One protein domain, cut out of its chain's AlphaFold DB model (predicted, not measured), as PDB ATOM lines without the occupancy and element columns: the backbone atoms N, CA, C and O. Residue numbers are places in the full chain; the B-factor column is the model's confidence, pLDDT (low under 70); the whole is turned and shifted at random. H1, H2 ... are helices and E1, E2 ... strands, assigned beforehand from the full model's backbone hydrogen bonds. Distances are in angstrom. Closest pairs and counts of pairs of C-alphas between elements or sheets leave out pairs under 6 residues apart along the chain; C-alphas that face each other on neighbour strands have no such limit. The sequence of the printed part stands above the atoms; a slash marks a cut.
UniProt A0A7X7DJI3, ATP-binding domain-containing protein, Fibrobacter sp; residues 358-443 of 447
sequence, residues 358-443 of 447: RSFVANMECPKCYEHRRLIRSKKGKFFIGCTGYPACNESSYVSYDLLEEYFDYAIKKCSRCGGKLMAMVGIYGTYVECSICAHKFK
ATOM      1  N   ARG A 358     223.958 159.900 170.545       82.69
ATOM      2  CA  ARG A 358     225.171 160.710 170.368       82.69
ATOM      3  C   ARG A 358     224.918 162.202 170.604       82.69
ATOM      4  O   ARG A 358     225.746 162.844 171.248       82.69
ATOM      5  N   SER A 359     223.800 162.736 170.111       75.75
ATOM      6  CA  SER A 359     223.403 164.136 170.324       75.75
ATOM      7  C   SER A 359     223.012 164.391 171.779       75.75
ATOM      8  O   SER A 359     223.431 165.390 172.357       75.75
ATOM      9  N   PHE A 360     222.301 163.446 172.399       83.38
ATOM     10  CA  PHE A 360     221.996 163.482 173.829       83.38
ATOM     11  C   PHE A 360     223.273 163.592 174.675       83.38
ATOM     12  O   PHE A 360     223.389 164.476 175.519       83.38
ATOM     13  N   VAL A 361     224.289 162.776 174.370       84.75
ATOM     14  CA  VAL A 361     225.593 162.839 175.046       84.75
ATOM     15  C   VAL A 361     226.329 164.156 174.791       84.75
ATOM     16  O   VAL A 361     227.019 164.638 175.689       84.75
ATOM     17  N   ALA A 362     226.195 164.744 173.601       83.88
ATOM     18  CA  ALA A 362     226.843 166.010 173.260       83.88
ATOM     19  C   ALA A 362     226.311 167.205 174.065       83.88
ATOM     20  O   ALA A 362     227.059 168.150 174.298       83.88
ATOM     21  N   ASN A 363     225.061 167.131 174.529       79.69
ATOM     22  CA  ASN A 363     224.426 168.161 175.354       79.69
ATOM     23  C   ASN A 363     224.709 168.015 176.859       79.69
ATOM     24  O   ASN A 363     224.282 168.859 177.641       79.69
ATOM     25  N   MET A 364     225.419 166.966 177.286       83.62
ATOM     26  CA  MET A 364     225.823 166.812 178.683       83.62
ATOM     27  C   MET A 364     227.120 167.563 178.987       83.62
ATOM     28  O   MET A 364     228.106 167.466 178.248       83.62
ATOM     29  N   GLU A 365     227.161 168.206 180.149       88.75
ATOM     30  CA  GLU A 365     228.363 168.850 180.668       88.75
ATOM     31  C   GLU A 365     229.309 167.845 181.342       88.75
ATOM     32  O   GLU A 365     228.921 166.851 181.965       88.75
ATOM     33  N   CYS A 366     230.607 168.098 181.218       87.75
ATOM     34  CA  CYS A 366     231.638 167.356 181.917       87.75
ATOM     35  C   CYS A 366     231.645 167.738 183.409       87.75
ATOM     36  O   CYS A 366     231.890 168.898 183.724       87.75
ATOM     37  N   PRO A 367     231.548 166.786 184.355       89.31
ATOM     38  CA  PRO A 367     231.519 167.080 185.789       89.31
ATOM     39  C   PRO A 367     232.847 167.639 186.321       89.31
ATOM     40  O   PRO A 367     232.901 168.128 187.444       89.31
ATOM     41  N   LYS A 368     233.929 167.545 185.537       91.44
ATOM     42  CA  LYS A 368     235.271 168.000 185.922       91.44
ATOM     43  C   LYS A 368     235.607 169.406 185.425       91.44
ATOM     44  O   LYS A 368     236.349 170.116 186.090       91.44
ATOM     45  N   CYS A 369     235.139 169.784 184.236       87.38
ATOM     46  CA  CYS A 369     235.537 171.045 183.593       87.38
ATOM     47  C   CYS A 369     234.388 171.800 182.924       87.38
ATOM     48  O   CYS A 369     234.640 172.824 182.305       87.38
ATOM     49  N   TYR A 370     233.159 171.288 183.022       87.25
ATOM     50  CA  TYR A 370     231.932 171.854 182.449       87.25
ATOM     51  C   TYR A 370     231.902 171.983 180.915       87.25
ATOM     52  O   TYR A 370     230.877 172.335 180.349       87.25
ATOM     53  N   GLU A 371     232.974 171.599 180.217       85.81
ATOM     54  CA  GLU A 371     232.971 171.425 178.761       85.81
ATOM     55  C   GLU A 371     232.050 170.287 178.306       85.81
ATOM     56  O   GLU A 371     231.719 169.378 179.067       85.81
ATOM     57  N   HIS A 372     231.689 170.285 177.025       88.56
ATOM     58  CA  HIS A 372     230.752 169.316 176.459       88.56
ATOM     59  C   HIS A 372     231.337 167.895 176.439       88.56
ATOM     60  O   HIS A 372     232.560 167.684 176.391       88.56
ATOM     61  N   ARG A 373     230.464 166.888 176.429       90.62
ATOM     62  CA  ARG A 373     230.836 165.471 176.322       90.62
ATOM     63  C   ARG A 373     230.669 164.948 174.893       90.62
ATOM     64  O   ARG A 373     230.078 165.585 174.034       90.62
ATOM     65  N   ARG A 374     231.251 163.786 174.591       89.81
ATOM     66  CA  ARG A 374     231.074 163.094 173.303       89.81
ATOM     67  C   ARG A 374     231.069 161.583 173.478       89.81
ATOM     68  O   ARG A 374     231.825 161.050 174.291       89.81
ATOM     69  N   LEU A 375     230.268 160.894 172.669       91.31
ATOM     70  CA  LEU A 375     230.303 159.437 172.553       91.31
ATOM     71  C   LEU A 375     231.495 159.017 171.678       91.31
ATOM     72  O   LEU A 375     231.669 159.516 170.566       91.31
ATOM     73  N   ILE A 376     232.320 158.099 172.174       86.94
ATOM     74  CA  ILE A 376     233.546 157.635 171.523       86.94
ATOM     75  C   ILE A 376     233.474 156.122 171.339       86.94
ATOM     76  O   ILE A 376     233.238 155.375 172.287       86.94
ATOM     77  N   ARG A 377     233.749 155.659 170.117       88.38
ATOM     78  CA  ARG A 377     233.926 154.240 169.799       88.38
ATOM     79  C   ARG A 377     235.415 153.898 169.792       88.38
ATOM     80  O   ARG A 377     236.189 154.426 168.999       88.38
ATOM     81  N   SER A 378     235.830 153.004 170.683       81.62
ATOM     82  CA  SER A 378     237.200 152.482 170.716       81.62
ATOM     83  C   SER A 378     237.512 151.632 169.479       81.62
ATOM     84  O   SER A 378     236.616 151.065 168.853       81.62
ATOM     85  N   LYS A 379     238.805 151.436 169.177       75.12
ATOM     86  CA  LYS A 379     239.262 150.540 168.092       75.12
ATOM     87  C   LYS A 379     238.756 149.095 168.238       75.12
ATOM     88  O   LYS A 379     238.622 148.392 167.248       75.12
ATOM     89  N   LYS A 380     238.457 148.663 169.470       76.88
ATOM     90  CA  LYS A 380     237.885 147.342 169.790       76.88
ATOM     91  C   LYS A 380     236.348 147.319 169.729       76.88
ATOM     92  O   LYS A 380     235.739 146.342 170.143       76.88
ATOM     93  N   GLY A 381     235.713 148.399 169.272       75.19
ATOM     94  CA  GLY A 381     234.264 148.501 169.090       75.19
ATOM     95  C   GLY A 381     233.455 148.838 170.346       75.19
ATOM     96  O   GLY A 381     232.251 149.028 170.223       75.19
ATOM     97  N   LYS A 382     234.080 148.956 171.527       83.56
ATOM     98  CA  LYS A 382     233.405 149.393 172.763       83.56
ATOM     99  C   LYS A 382     233.156 150.895 172.761       83.56
ATOM    100  O   LYS A 382     234.040 151.641 172.334       83.56
ATOM    101  N   PHE A 383     232.021 151.313 173.305       87.12
ATOM    102  CA  PHE A 383     231.656 152.717 173.454       87.12
ATOM    103  C   PHE A 383     231.912 153.222 174.870       87.12
ATOM    104  O   PHE A 383     231.720 152.497 175.845       87.12
ATOM    105  N   PHE A 384     232.328 154.478 174.965       91.94
ATOM    106  CA  PHE A 384     232.471 155.223 176.208       91.94
ATOM    107  C   PHE A 384     232.232 156.710 175.932       91.94
ATOM    108  O   PHE A 384     232.271 157.157 174.787       91.94
ATOM    109  N   ILE A 385     231.966 157.478 176.977       93.12
ATOM    110  CA  ILE A 385     231.745 158.918 176.931       93.12
ATOM    111  C   ILE A 385     233.033 159.594 177.382       93.12
ATOM    112  O   ILE A 385     233.607 159.210 178.397       93.12
ATOM    113  N   GLY A 386     233.502 160.586 176.631       91.31
ATOM    114  CA  GLY A 386     234.704 161.349 176.965       91.31
ATOM    115  C   GLY A 386     234.477 162.851 176.884       91.31
ATOM    116  O   GLY A 386     233.605 163.317 176.151       91.31
ATOM    117  N   CYS A 387     235.283 163.614 177.621       90.06
ATOM    118  CA  CYS A 387     235.295 165.072 177.533       90.06
ATOM    119  C   CYS A 387     235.799 165.560 176.158       90.06
ATOM    120  O   CYS A 387     236.734 164.990 175.582       90.06
ATOM    121  N   THR A 388     235.193 166.626 175.631       88.19
ATOM    122  CA  THR A 388     235.669 167.311 174.414       88.19
ATOM    123  C   THR A 388     236.933 168.137 174.662       88.19
ATOM    124  O   THR A 388     237.748 168.257 173.752       88.19
ATOM    125  N   GLY A 389     237.170 168.586 175.900       84.00
ATOM    126  CA  GLY A 389     238.381 169.298 176.331       84.00
ATOM    127  C   GLY A 389     239.655 168.442 176.423       84.00
ATOM    128  O   GLY A 389     240.651 168.879 176.994       84.00
ATOM    129  N   TYR A 390     239.655 167.210 175.908       80.44
ATOM    130  CA  TYR A 390     240.864 166.385 175.812       80.44
ATOM    131  C   TYR A 390     241.890 167.032 174.855       80.44
ATOM    132  O   TYR A 390     241.505 167.441 173.759       80.44
ATOM    133  N   PRO A 391     243.197 167.082 175.192       82.69
ATOM    134  CA  PRO A 391     243.854 166.367 176.292       82.69
ATOM    135  C   PRO A 391     243.865 167.091 177.644       82.69
ATOM    136  O   PRO A 391     244.243 166.472 178.635       82.69
ATOM    137  N   ALA A 392     243.448 168.358 177.717       89.19
ATOM    138  CA  ALA A 392     243.466 169.137 178.959       89.19
ATOM    139  C   ALA A 392     242.538 168.554 180.044       89.19
ATOM    140  O   ALA A 392     242.855 168.606 181.231       89.19
ATOM    141  N   CYS A 393     241.426 167.933 179.642       87.88
ATOM    142  CA  CYS A 393     240.554 167.146 180.508       87.88
ATOM    143  C   CYS A 393     240.435 165.698 180.002       87.88
ATOM    144  O   CYS A 393     239.994 165.451 178.881       87.88
ATOM    145  N   ASN A 394     240.811 164.730 180.843       92.75
ATOM    146  CA  ASN A 394     240.814 163.293 180.541       92.75
ATOM    147  C   ASN A 394     239.620 162.523 181.137       92.75
ATOM    148  O   ASN A 394     239.661 161.295 181.212       92.75
ATOM    149  N   GLU A 395     238.579 163.232 181.577       95.06
ATOM    150  CA  GLU A 395     237.392 162.623 182.178       95.06
ATOM    151  C   GLU A 395     236.657 161.732 181.166       95.06
ATOM    152  O   GLU A 395     236.368 162.159 180.041       95.06
ATOM    153  N   SER A 396     236.353 160.494 181.566       92.62
ATOM    154  CA  SER A 396     235.624 159.534 180.735       92.62
ATOM    155  C   SER A 396     234.863 158.502 181.567       92.62
ATOM    156  O   SER A 396     235.272 158.165 182.673       92.62
ATOM    157  N   SER A 397     233.766 157.981 181.023       92.25
ATOM    158  CA  SER A 397     232.920 156.973 181.672       92.25
ATOM    159  C   SER A 397     232.316 156.014 180.646       92.25
ATOM    160  O   SER A 397     232.210 156.339 179.466       92.25
ATOM    161  N   TYR A 398     231.889 154.823 181.064       92.38
ATOM    162  CA  TYR A 398     231.079 153.952 180.204       92.38
ATOM    163  C   TYR A 398     229.630 154.452 180.117       92.38
ATOM    164  O   TYR A 398     229.196 155.272 180.926       92.38
ATOM    165  N   VAL A 399     228.888 153.954 179.126       91.62
ATOM    166  CA  VAL A 399     227.442 154.186 179.016       91.62
ATOM    167  C   VAL A 399     226.734 153.365 180.100       91.62
ATOM    168  O   VAL A 399     226.841 152.139 180.101       91.62
ATOM    169  N   SER A 400     226.057 154.015 181.048       90.56
ATOM    170  CA  SER A 400     225.304 153.337 182.114       90.56
ATOM    171  C   SER A 400     223.878 152.993 181.674       90.56
ATOM    172  O   SER A 400     223.406 153.466 180.641       90.56
ATOM    173  N   TYR A 401     223.204 152.141 182.453       89.69
ATOM    174  CA  TYR A 401     221.801 151.791 182.222       89.69
ATOM    175  C   TYR A 401     220.915 153.021 182.441       89.69
ATOM    176  O   TYR A 401     220.142 153.377 181.559       89.69
ATOM    177  N   ASP A 402     221.135 153.728 183.552       88.12
ATOM    178  CA  ASP A 402     220.361 154.916 183.924       88.12
ATOM    179  C   ASP A 402     220.427 156.011 182.854       88.12
ATOM    180  O   ASP A 402     219.425 156.647 182.559       88.12
ATOM    181  N   LEU A 403     221.585 156.181 182.205       89.31
ATOM    182  CA  LEU A 403     221.752 157.165 181.136       89.31
ATOM    183  C   LEU A 403     220.965 156.803 179.864       89.31
ATOM    184  O   LEU A 403     220.530 157.685 179.127       89.31
ATOM    185  N   LEU A 404     220.816 155.508 179.571       89.06
ATOM    186  CA  LEU A 404     220.013 155.047 178.435       89.06
ATOM    187  C   LEU A 404     218.518 155.165 178.728       89.06
ATOM    188  O   LEU A 404     217.769 155.537 177.831       89.06
ATOM    189  N   GLU A 405     218.092 154.877 179.958       86.44
ATOM    190  CA  GLU A 405     216.705 155.102 180.377       86.44
ATOM    191  C   GLU A 405     216.361 156.595 180.348       86.44
ATOM    192  O   GLU A 405     215.367 156.966 179.731       86.44
ATOM    193  N   GLU A 406     217.238 157.459 180.874       83.94
ATOM    194  CA  GLU A 406     217.079 158.916 180.783       83.94
ATOM    195  C   GLU A 406     216.932 159.362 179.320       83.94
ATOM    196  O   GLU A 406     216.021 160.109 178.976       83.94
ATOM    197  N   TYR A 407     217.770 158.844 178.419       85.94
ATOM    198  CA  TYR A 407     217.637 159.101 176.988       85.94
ATOM    199  C   TYR A 407     216.279 158.651 176.413       85.94
ATOM    200  O   TYR A 407     215.665 159.393 175.640       85.94
ATOM    201  N   PHE A 408     215.793 157.459 176.773       83.25
ATOM    202  CA  PHE A 408     214.522 156.929 176.271       83.25
ATOM    203  C   PHE A 408     213.282 157.619 176.855       83.25
ATOM    204  O   PHE A 408     212.233 157.588 176.205       83.25
ATOM    205  N   ASP A 409     213.396 158.274 178.011       75.56
ATOM    206  CA  ASP A 409     212.348 159.144 178.555       75.56
ATOM    207  C   ASP A 409     212.160 160.410 177.705       75.56
ATOM    208  O   ASP A 409     211.037 160.895 177.544       75.56
ATOM    209  N   TYR A 410     213.236 160.916 177.092       66.50
ATOM    210  CA  TYR A 410     213.181 162.084 176.210       66.50
ATOM    211  C   TYR A 410     212.931 161.745 174.731       66.50
ATOM    212  O   TYR A 410     212.320 162.544 174.018       66.50
ATOM    213  N   ALA A 411     213.399 160.590 174.245       68.19
ATOM    214  CA  ALA A 411     213.366 160.224 172.828       68.19
ATOM    215  C   ALA A 411     212.664 158.877 172.581       68.19
ATOM    216  O   ALA A 411     213.190 157.800 172.866       68.19
ATOM    217  N   ILE A 412     211.482 158.914 171.952       68.62
ATOM    218  CA  ILE A 412     210.750 157.693 171.581       68.62
ATOM    219  C   ILE A 412     211.438 157.018 170.387       68.62
ATOM    220  O   ILE A 412     211.298 157.456 169.244       68.62
ATOM    221  N   LYS A 413     212.131 155.899 170.640       77.19
ATOM    222  CA  LYS A 413     212.808 155.104 169.607       77.19
ATOM    223  C   LYS A 413     212.086 153.811 169.257       77.19
ATOM    224  O   LYS A 413     211.631 153.065 170.126       77.19
ATOM    225  N   LYS A 414     212.012 153.542 167.949       81.56
ATOM    226  CA  LYS A 414     211.380 152.353 167.367       81.56
ATOM    227  C   LYS A 414     212.392 151.527 166.588       81.56
ATOM    228  O   LYS A 414     213.269 152.059 165.914       81.56
ATOM    229  N   CYS A 415     212.240 150.211 166.655       76.62
ATOM    230  CA  CYS A 415     213.062 149.267 165.921       76.62
ATOM    231  C   CYS A 415     212.853 149.415 164.413       76.62
ATOM    232  O   CYS A 415     211.728 149.311 163.925       76.62
ATOM    233  N   SER A 416     213.950 149.544 163.670       78.44
ATOM    234  CA  SER A 416     213.950 149.629 162.205       78.44
ATOM    235  C   SER A 416     213.382 148.396 161.491       78.44
ATOM    236  O   SER A 416     213.028 148.486 160.322       78.44
ATOM    237  N   ARG A 417     213.278 147.243 162.169       80.94
ATOM    238  CA  ARG A 417     212.761 145.997 161.575       80.94
ATOM    239  C   ARG A 417     211.267 145.776 161.795       80.94
ATOM    240  O   ARG A 417     210.610 145.231 160.920       80.94
ATOM    241  N   CYS A 418     210.741 146.135 162.967       74.75
ATOM    242  CA  CYS A 418     209.369 145.782 163.361       74.75
ATOM    243  C   CYS A 418     208.569 146.922 164.006       74.75
ATOM    244  O   CYS A 418     207.417 146.721 164.375       74.75
ATOM    245  N   GLY A 419     209.167 148.099 164.206       77.50
ATOM    246  CA  GLY A 419     208.508 149.243 164.840       77.50
ATOM    247  C   GLY A 419     208.319 149.146 166.362       77.50
ATOM    248  O   GLY A 419     207.798 150.092 166.951       77.50
ATOM    249  N   GLY A 420     208.746 148.054 167.010       72.69
ATOM    250  CA  GLY A 420     208.678 147.873 168.469       72.69
ATOM    251  C   GLY A 420     209.589 148.822 169.259       72.69
ATOM    252  O   GLY A 420     210.574 149.320 168.715       72.69
ATOM    253  N   LYS A 421     209.282 149.057 170.542       83.56
ATOM    254  CA  LYS A 421     210.054 149.953 171.428       83.56
ATOM    255  C   LYS A 421     211.470 149.402 171.674       83.56
ATOM    256  O   LYS A 421     211.656 148.186 171.765       83.56
ATOM    257  N   LEU A 422     212.460 150.291 171.757       87.75
ATOM    258  CA  LEU A 422     213.814 149.946 172.205       87.75
ATOM    259  C   LEU A 422     213.923 150.050 173.732       87.75
ATOM    260  O   LEU A 422     213.278 150.904 174.335       87.75
ATOM    261  N   MET A 423     214.716 149.174 174.343       84.44
ATOM    262  CA  MET A 423     214.919 149.105 175.792       84.44
ATOM    263  C   MET A 423     216.410 149.030 176.128       84.44
ATOM    264  O   MET A 423     217.181 148.420 175.376       84.44
ATOM    265  N   ALA A 424     216.808 149.624 177.255       89.88
ATOM    266  CA  ALA A 424     218.135 149.425 177.815       89.88
ATOM    267  C   ALA A 424     218.211 148.056 178.501       89.88
ATOM    268  O   ALA A 424     217.280 147.617 179.171       89.88
ATOM    269  N   MET A 425     219.334 147.367 178.333       86.62
ATOM    270  CA  MET A 425     219.581 146.051 178.913       86.62
ATOM    271  C   MET A 425     220.985 146.002 179.512       86.62
ATOM    272  O   MET A 425     221.900 146.696 179.060       86.62
ATOM    273  N   VAL A 426     221.181 145.142 180.512       88.44
ATOM    274  CA  VAL A 426     222.487 144.898 181.140       88.44
ATOM    275  C   VAL A 426     222.915 143.463 180.857       88.44
ATOM    276  O   VAL A 426     222.164 142.521 181.087       88.44
ATOM    277  N   GLY A 427     224.127 143.288 180.334       84.50
ATOM    278  CA  GLY A 427     224.729 141.979 180.101       84.50
ATOM    279  C   GLY A 427     226.141 141.885 180.672       84.50
ATOM    280  O   GLY A 427     226.701 142.856 181.176       84.50
ATOM    281  N   ILE A 428     226.762 140.713 180.526       77.12
ATOM    282  CA  ILE A 428     228.112 140.421 181.048       77.12
ATOM    283  C   ILE A 428     229.224 141.320 180.473       77.12
ATOM    284  O   ILE A 428     230.304 141.415 181.049       77.12
ATOM    285  N   TYR A 429     228.974 141.984 179.339       76.75
ATOM    286  CA  TYR A 429     229.933 142.867 178.662       76.75
ATOM    287  C   TYR A 429     229.620 144.361 178.825       76.75
ATOM    288  O   TYR A 429     230.311 145.189 178.226       76.75
ATOM    289  N   GLY A 430     228.615 144.697 179.637       83.06
ATOM    290  CA  GLY A 430     228.116 146.052 179.835       83.06
ATOM    291  C   GLY A 430     226.681 146.224 179.345       83.06
ATOM    292  O   GLY A 430     225.959 145.255 179.094       83.06
ATOM    293  N   THR A 431     226.270 147.479 179.236       90.56
ATOM    294  CA  THR A 431     224.943 147.870 178.762       90.56
ATOM    295  C   THR A 431     224.818 147.714 177.250       90.56
ATOM    296  O   THR A 431     225.803 147.794 176.512       90.56
ATOM    297  N   TYR A 432     223.600 147.464 176.780       90.31
ATOM    298  CA  TYR A 432     223.263 147.396 175.360       90.31
ATOM    299  C   TYR A 432     221.796 147.769 175.141       90.31
ATOM    300  O   TYR A 432     221.029 147.863 176.098       90.31
ATOM    301  N   VAL A 433     221.414 147.980 173.881       91.62
ATOM    302  CA  VAL A 433     220.038 148.313 173.501       91.62
ATOM    303  C   VAL A 433     219.445 147.209 172.643       91.62
ATOM    304  O   VAL A 433     220.094 146.694 171.729       91.62
ATOM    305  N   GLU A 434     218.201 146.848 172.939       91.56
ATOM    306  CA  GLU A 434     217.485 145.762 172.278       91.56
ATOM    307  C   GLU A 434     216.015 146.122 172.033       91.56
ATOM    308  O   GLU A 434     215.400 146.879 172.783       91.56
ATOM    309  N   CYS A 435     215.440 145.597 170.950       86.38
ATOM    310  CA  CYS A 435     214.014 145.728 170.671       86.38
ATOM    311  C   CYS A 435     213.182 144.770 171.533       86.38
ATOM    312  O   CYS A 435     213.406 143.560 171.496       86.38
ATOM    313  N   SER A 436     212.129 145.294 172.166       85.44
ATOM    314  CA  SER A 436     211.214 144.530 173.026       85.44
ATOM    315  C   SER A 436     210.404 143.435 172.318       85.44
ATOM    316  O   SER A 436     209.835 142.577 172.985       85.44
ATOM    317  N   ILE A 437     210.323 143.460 170.980       81.00
ATOM    318  CA  ILE A 437     209.510 142.521 170.187       81.00
ATOM    319  C   ILE A 437     210.371 141.466 169.489       81.00
ATOM    320  O   ILE A 437     210.083 140.278 169.572       81.00
ATOM    321  N   CYS A 438     211.402 141.889 168.750       82.88
ATOM    322  CA  CYS A 438     212.160 140.999 167.860       82.88
ATOM    323  C   CYS A 438     213.596 140.716 168.319       82.88
ATOM    324  O   CYS A 438     214.358 140.136 167.546       82.88
ATOM    325  N   ALA A 439     213.985 141.162 169.521       86.06
ATOM    326  CA  ALA A 439     215.331 140.975 170.078       86.06
ATOM    327  C   ALA A 439     216.472 141.507 169.174       86.06
ATOM    328  O   ALA A 439     217.629 141.088 169.249       86.06
ATOM    329  N   HIS A 440     216.163 142.440 168.264       84.50
ATOM    330  CA  HIS A 440     217.176 143.092 167.438       84.50
ATOM    331  C   HIS A 440     218.017 144.030 168.307       84.50
ATOM    332  O   HIS A 440     217.469 144.927 168.951       84.50
ATOM    333  N   LYS A 441     219.336 143.816 168.311       89.50
ATOM    334  CA  LYS A 441     220.300 144.605 169.084       89.50
ATOM    335  C   LYS A 441     220.805 145.794 168.283       89.50
ATOM    336  O   LYS A 441     221.110 145.651 167.101       89.50
ATOM    337  N   PHE A 442     220.947 146.923 168.960       86.06
ATOM    338  CA  PHE A 442     221.431 148.174 168.394       86.06
ATOM    339  C   PHE A 442     222.718 148.610 169.091       86.06
ATOM    340  O   PHE A 442     222.908 148.380 170.290       86.06
ATOM    341  N   LYS A 443     223.607 149.258 168.340       87.12
ATOM    342  CA  LYS A 443     224.730 150.003 168.912       87.12
ATOM    343  C   LYS A 443     224.278 151.396 169.342       87.12
ATOM    344  O   LYS A 443     223.298 151.932 168.841       87.12
TER     345      LYS A 443
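AT A GLANCE: This is residues 358 to 443 of the 447 residues of the protein "ATP-binding domain-containing protein" of Fibrobacter sp (UniProt A0A7X7DJI3). Two small lobes sit side by side along the longest axis: one is the three-stranded sheet E1 E2 E3 with the short helix H1 beside it, the other the hairpin E4 E5 with H2 packed on it. The 86 printed residues hold two named helices and five named strands, in the order H1 E1 E2 E3 H2 E4 E5; the class is mixed, with 40 residues, under half, in named elements. Both sheets, E1 - E2 - E3 and E4 - E5, are antiparallel. The whole is elongated, 44 by 28 by 18 A, and only just compact, close to loose, with a radius of gyration of the C-alphas of 14.1 A.

HOW THE PARTS SIT: Start at H1, residues 358 to 362, at the level of the sheet of E1, residues 373 to 377, E2, residues 383 to 387, and E3, residues 396 to 398. These strands form a meander, each the antiparallel neighbour of the one before; N 374 and O 386, 2.9 A, and N 385 and O 397, 2.7 A, are within hydrogen-bond range. H2, residues 401 to 410, is close to but not clearly touching H1. Hairpin E4, residues 422 to 427, and E5, residues 430 to 435, has N 425 and O 432 at 2.8 A. The closest C-alphas of H2 and E4 are Leu 404 and Ala 424, 6.0 A. Every O i to N i+4 pair is within range in both helices.

IN THESE COORDINATES: Find C-alpha 358 at (225.171, 160.710, 170.368), where H1 begins. H2 is 14.7 A long, E4 15.7 A, and E5 16.8 A, ending at C-alpha 435, (214.014, 145.728, 170.671).

THE WHOLE: The farthest C-alphas, Ala 392 and Cys 418, are 44.2 A apart. The printed part has no cut; H2 to E4 is a long link. Residues 410 to 412 are under pLDDT 70.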